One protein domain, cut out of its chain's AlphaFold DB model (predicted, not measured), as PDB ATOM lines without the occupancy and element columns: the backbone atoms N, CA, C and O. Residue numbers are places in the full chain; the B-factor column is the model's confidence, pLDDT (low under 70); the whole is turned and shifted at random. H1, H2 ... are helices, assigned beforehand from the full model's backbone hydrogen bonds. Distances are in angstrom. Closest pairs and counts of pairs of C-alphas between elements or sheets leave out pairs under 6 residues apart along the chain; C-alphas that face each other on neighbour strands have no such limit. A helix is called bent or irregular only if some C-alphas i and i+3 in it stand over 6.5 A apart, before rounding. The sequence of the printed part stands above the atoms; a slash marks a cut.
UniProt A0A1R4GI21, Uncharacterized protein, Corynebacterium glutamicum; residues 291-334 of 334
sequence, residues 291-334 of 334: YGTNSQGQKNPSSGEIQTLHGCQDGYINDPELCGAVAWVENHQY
ATOM      1  N   TYR A 291     152.131 134.256 110.099       59.12
ATOM      2  CA  TYR A 291     152.841 135.027 109.074       59.12
ATOM      3  C   TYR A 291     153.235 134.133 107.892       59.12
ATOM      4  O   TYR A 291     153.342 132.918 108.027       59.12
ATOM      5  N   GLY A 292     153.465 134.714 106.712       65.56
ATOM      6  CA  GLY A 292     153.951 133.994 105.527       65.56
ATOM      7  C   GLY A 292     152.872 133.292 104.692       65.56
ATOM      8  O   GLY A 292     151.681 133.569 104.808       65.56
ATOM      9  N   THR A 293     153.308 132.406 103.791       71.81
ATOM     10  CA  THR A 293     152.434 131.665 102.868       71.81
ATOM     11  C   THR A 293     152.673 130.160 102.967       71.81
ATOM     12  O   THR A 293     153.773 129.723 103.309       71.81
ATOM     13  N   ASN A 294     151.647 129.359 102.681       72.00
ATOM     14  CA  ASN A 294     151.765 127.907 102.571       72.00
ATOM     15  C   ASN A 294     152.508 127.502 101.281       72.00
ATOM     16  O   ASN A 294     152.855 128.327 100.433       72.00
ATOM     17  N   SER A 295     152.710 126.196 101.083       72.38
ATOM     18  CA  SER A 295     153.365 125.649  99.878       72.38
ATOM     19  C   SER A 295     152.663 125.977  98.545       72.38
ATOM     20  O   SER A 295     153.249 125.783  97.480       72.38
ATOM     21  N   GLN A 296     151.428 126.487  98.590       77.44
ATOM     22  CA  GLN A 296     150.629 126.915  97.439       77.44
ATOM     23  C   GLN A 296     150.642 128.442  97.243       77.44
ATOM     24  O   GLN A 296     149.978 128.946  96.338       77.44
ATOM     25  N   GLY A 297     151.398 129.186  98.059       72.44
ATOM     26  CA  GLY A 297     151.495 130.647  97.999       72.44
ATOM     27  C   GLY A 297     150.293 131.385  98.598       72.44
ATOM     28  O   GLY A 297     150.185 132.597  98.429       72.44
ATOM     29  N   GLN A 298     149.387 130.691  99.288       77.88
ATOM     30  CA  GLN A 298     148.274 131.317 100.006       77.88
ATOM     31  C   GLN A 298     148.765 131.818 101.361       77.88
ATOM     32  O   GLN A 298     149.518 131.104 102.023       77.88
ATOM     33  N   LYS A 299     148.343 133.017 101.787       79.19
ATOM     34  CA  LYS A 299     148.706 133.536 103.114       79.19
ATOM     35  C   LYS A 299     148.239 132.577 104.204       79.19
ATOM     36  O   LYS A 299     147.147 132.023 104.102       79.19
ATOM     37  N   ASN A 300     149.049 132.397 105.235       81.50
ATOM     38  CA  ASN A 300     148.570 131.733 106.437       81.50
ATOM     39  C   ASN A 300     147.574 132.648 107.159       81.50
ATOM     40  O   ASN A 300     147.726 133.872 107.102       81.50
ATOM     41  N   PRO A 301     146.536 132.084 107.790       81.44
ATOM     42  CA  PRO A 301     145.607 132.865 108.586       81.44
ATOM     43  C   PRO A 301     146.339 133.469 109.781       81.44
ATOM     44  O   PRO A 301     147.182 132.812 110.399       81.44
ATOM     45  N   SER A 302     146.021 134.720 110.102       78.62
ATOM     46  CA  SER A 302     146.556 135.356 111.304       78.62
ATOM     47  C   SER A 302     145.939 134.742 112.565       78.62
ATOM     48  O   SER A 302     144.865 134.132 112.526       78.62
ATOM     49  N   SER A 303     146.590 134.935 113.713       74.12
ATOM     50  CA  SER A 303     146.028 134.545 115.013       74.12
ATOM     51  C   SER A 303     144.648 135.170 115.250       74.12
ATOM     52  O   SER A 303     143.749 134.484 115.732       74.12
ATOM     53  N   GLY A 304     144.460 136.429 114.845       78.25
ATOM     54  CA  GLY A 304     143.173 137.122 114.893       78.25
ATOM     55  C   GLY A 304     142.118 136.453 114.013       78.25
ATOM     56  O   GLY A 304     141.038 136.149 114.499       78.25
ATOM     57  N   GLU A 305     142.437 136.128 112.755       85.19
ATOM     58  CA  GLU A 305     141.497 135.461 111.838       85.19
ATOM     59  C   GLU A 305     141.059 134.076 112.358       85.19
ATOM     60  O   GLU A 305     139.889 133.712 112.229       85.19
ATOM     61  N   ILE A 306     141.963 133.325 113.001       83.56
ATOM     62  CA  ILE A 306     141.649 132.034 113.641       83.56
ATOM     63  C   ILE A 306     140.730 132.225 114.856       83.56
ATOM     64  O   ILE A 306     139.754 131.491 115.011       83.56
ATOM     65  N   GLN A 307     141.022 133.204 115.716       77.88
ATOM     66  CA  GLN A 307     140.205 133.500 116.899       77.88
ATOM     67  C   GLN A 307     138.813 134.012 116.512       77.88
ATOM     68  O   GLN A 307     137.818 133.581 117.092       77.88
ATOM     69  N   THR A 308     138.723 134.878 115.500       87.25
ATOM     70  CA  THR A 308     137.447 135.357 114.959       87.25
ATOM     71  C   THR A 308     136.631 134.204 114.381       87.25
ATOM     72  O   THR A 308     135.441 134.111 114.668       87.25
ATOM     73  N   LEU A 309     137.252 133.283 113.629       91.00
ATOM     74  CA  LEU A 309     136.559 132.089 113.141       91.00
ATOM     75  C   LEU A 309     136.011 131.244 114.302       91.00
ATOM     76  O   LEU A 309     134.852 130.836 114.259       91.00
ATOM     77  N   HIS A 310     136.815 131.016 115.343       88.00
ATOM     78  CA  HIS A 310     136.387 130.278 116.533       88.00
ATOM     79  C   HIS A 310     135.177 130.950 117.194       88.00
ATOM     80  O   HIS A 310     134.185 130.289 117.491       88.00
ATOM     81  N   GLY A 311     135.199 132.278 117.331       87.12
ATOM     82  CA  GLY A 311     134.078 133.011 117.912       87.12
ATOM     83  C   GLY A 311     132.804 133.000 117.085       87.12
ATOM     84  O   GLY A 311     131.705 132.991 117.645       87.12
ATOM     85  N   CYS A 312     132.937 132.932 115.762       94.06
ATOM     86  CA  CYS A 312     131.815 132.712 114.857       94.06
ATOM     87  C   CYS A 312     131.228 131.298 114.993       94.06
ATOM     88  O   CYS A 312     130.011 131.131 114.925       94.06
ATOM     89  N   GLN A 313     132.066 130.277 115.203       91.38
ATOM     90  CA  GLN A 313     131.628 128.887 115.391       91.38
ATOM     91  C   GLN A 313     130.951 128.665 116.752       91.38
ATOM     92  O   GLN A 313     129.945 127.957 116.827       91.38
ATOM     93  N   ASP A 314     131.454 129.319 117.799       90.81
ATOM     94  CA  ASP A 314     130.907 129.258 119.159       90.81
ATOM     95  C   ASP A 314     129.671 130.151 119.358       90.81
ATOM     96  O   ASP A 314     128.971 130.045 120.369       90.81
ATOM     97  N   GLY A 315     129.369 131.020 118.390       87.56
ATOM     98  CA  GLY A 315     128.168 131.856 118.379       87.56
ATOM     99  C   GLY A 315     128.221 133.071 119.309       87.56
ATOM    100  O   GLY A 315     127.188 133.706 119.534       87.56
ATOM    101  N   TYR A 316     129.394 133.422 119.849       84.00
ATOM    102  CA  TYR A 316     129.571 134.684 120.576       84.00
ATOM    103  C   TYR A 316     129.926 135.854 119.642       84.00
ATOM    104  O   TYR A 316     129.646 137.002 119.983       84.00
ATOM    105  N   ILE A 317     130.440 135.585 118.433       88.38
ATOM    106  CA  ILE A 317     130.503 136.553 117.326       88.38
ATOM    107  C   ILE A 317     129.351 136.250 116.364       88.38
ATOM    108  O   ILE A 317     129.300 135.182 115.764       88.38
ATOM    109  N   ASN A 318     128.421 137.198 116.218       91.00
ATOM    110  CA  ASN A 318     127.189 137.023 115.432       91.00
ATOM    111  C   ASN A 318     127.094 137.950 114.209       91.00
ATOM    112  O   ASN A 318     126.040 138.019 113.576       91.00
ATOM    113  N   ASP A 319     128.167 138.673 113.886       93.38
ATOM    114  CA  ASP A 319     128.228 139.545 112.714       93.38
ATOM    115  C   ASP A 319     128.410 138.706 111.430       93.38
ATOM    116  O   ASP A 319     129.457 138.073 111.249       93.38
ATOM    117  N   PRO A 320     127.423 138.691 110.512       90.69
ATOM    118  CA  PRO A 320     127.502 137.895 109.292       90.69
ATOM    119  C   PRO A 320     128.610 138.335 108.327       90.69
ATOM    120  O   PRO A 320     129.142 137.491 107.603       90.69
ATOM    121  N   GLU A 321     128.947 139.627 108.281       89.75
ATOM    122  CA  GLU A 321     130.001 140.139 107.399       89.75
ATOM    123  C   GLU A 321     131.374 139.734 107.929       89.75
ATOM    124  O   GLU A 321     132.195 139.203 107.176       89.75
ATOM    125  N   LEU A 322     131.589 139.886 109.238       83.38
ATOM    126  CA  LEU A 322     132.837 139.496 109.890       83.38
ATOM    127  C   LEU A 322     133.067 137.980 109.818       83.38
ATOM    128  O   LEU A 322     134.147 137.533 109.433       83.38
ATOM    129  N   CYS A 323     132.040 137.176 110.104       92.06
ATOM    130  CA  CYS A 323     132.136 135.720 110.002       92.06
ATOM    131  C   CYS A 323     132.320 135.244 108.555       92.06
ATOM    132  O   CYS A 323     133.074 134.303 108.298       92.06
ATOM    133  N   GLY A 324     131.692 135.919 107.586       91.56
ATOM    134  CA  GLY A 324     131.913 135.660 106.164       91.56
ATOM    135  C   GLY A 324     133.344 135.970 105.718       91.56
ATOM    136  O   GLY A 324     133.905 135.230 104.906       91.56
ATOM    137  N   ALA A 325     133.959 137.016 106.274       89.50
ATOM    138  CA  ALA A 325     135.324 137.423 105.948       89.50
ATOM    139  C   ALA A 325     136.390 136.411 106.407       89.50
ATOM    140  O   ALA A 325     137.430 136.305 105.758       89.50
ATOM    141  N   VAL A 326     136.131 135.635 107.468       92.75
ATOM    142  CA  VAL A 326     137.077 134.638 108.015       92.75
ATOM    143  C   VAL A 326     136.750 133.184 107.651       92.75
ATOM    144  O   VAL A 326     137.533 132.285 107.940       92.75
ATOM    145  N   ALA A 327     135.646 132.920 106.945       90.25
ATOM    146  CA  ALA A 327     135.226 131.558 106.584       90.25
ATOM    147  C   ALA A 327     136.248 130.787 105.719       90.25
ATOM    148  O   ALA A 327     136.268 129.556 105.698       90.25
ATOM    149  N   TRP A 328     137.129 131.491 105.001       89.00
ATOM    150  CA  TRP A 328     138.180 130.858 104.199       89.00
ATOM    151  C   TRP A 328     139.205 130.094 105.057       89.00
ATOM    152  O   TRP A 328     139.794 129.127 104.571       89.00
ATOM    153  N   VAL A 329     139.370 130.482 106.327       88.31
ATOM    154  CA  VAL A 329     140.305 129.866 107.281       88.31
ATOM    155  C   VAL A 329     139.952 128.399 107.550       88.31
ATOM    156  O   VAL A 329     140.852 127.576 107.697       88.31
ATOM    157  N   GLU A 330     138.663 128.032 107.522       85.62
ATOM    158  CA  GLU A 330     138.198 126.648 107.742       85.62
ATOM    159  C   GLU A 330     138.773 125.649 106.736       85.62
ATOM    160  O   GLU A 330     138.947 124.469 107.037       85.62
ATOM    161  N   ASN A 331     139.054 126.125 105.524       84.94
ATOM    162  CA  ASN A 331     139.507 125.304 104.410       84.94
ATOM    163  C   ASN A 331     140.981 125.562 104.066       84.94
ATOM    164  O   ASN A 331     141.465 125.073 103.040       84.94
ATOM    165  N   HIS A 332     141.691 126.332 104.897       82.06
ATOM    166  CA  HIS A 332     143.091 126.661 104.663       82.06
ATOM    167  C   HIS A 332     143.998 125.459 104.931       82.06
ATOM    168  O   HIS A 332     143.863 124.755 105.933       82.06
ATOM    169  N   GLN A 333     144.945 125.225 104.024       73.69
ATOM    170  CA  GLN A 333     145.973 124.198 104.185       73.69
ATOM    171  C   GLN A 333     147.248 124.846 104.725       73.69
ATOM    172  O   GLN A 333     147.785 125.750 104.090       73.69
ATOM    173  N   TYR A 334     147.717 124.378 105.880       70.19
ATOM    174  CA  TYR A 334     148.936 124.860 106.535       70.19
ATOM    175  C   TYR A 334     150.200 124.227 105.941       70.19
ATOM    176  O   TYR A 334     150.183 123.002 105.675       70.19
TER     177      TYR A 334
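Overview. This is residues 291 to 334 of the 334 residues of an uncharacterized protein of Corynebacterium glutamicum (UniProt A0A1R4GI21). Two short helices, H1 and H2, cross and pack on each other at one end of a rod, while the unnamed stretch of residues 291 to 302 loops out to make the other end. The printed part has 44 residues, with H1 then H2 and no named strand; its class is all helix. It is only just compact, close to loose, with a radius of gyration of the C-alphas of 10.9 A and spans of 32 by 15 by 12 A.

Along the chain. Go past residues 291 to 302 and find C-alpha 303 at (146.028, 134.545, 115.013); from there H1 runs 16.5 A to residue 314. Then look for H2, residues 320 to 331, 18.1 A long, ending at C-alpha 331 at (139.507, 125.304, 104.410). H2 is irregular: C-alphas 325 and 328 are 7.4 A apart.

Arrangement. H1 and H2 touch, closest at the C-alphas of Cys 312 and Cys 323, 5.7 A apart. Their lines are only just about perpendicular, at 73 degrees. In H1 every O i to N i+4 pair is within hydrogen-bond range; in H2 4 of 8 are, beside 6 of 9 O i to N i+3 pairs.

Size, cuts and confidence. The C-alphas farthest apart, of Ser 295 and Tyr 316, are 32.8 A apart. The printed part has no cut, and the link from H1 to H2 is tight. Look at residues 291 to 292 for pLDDT under 70.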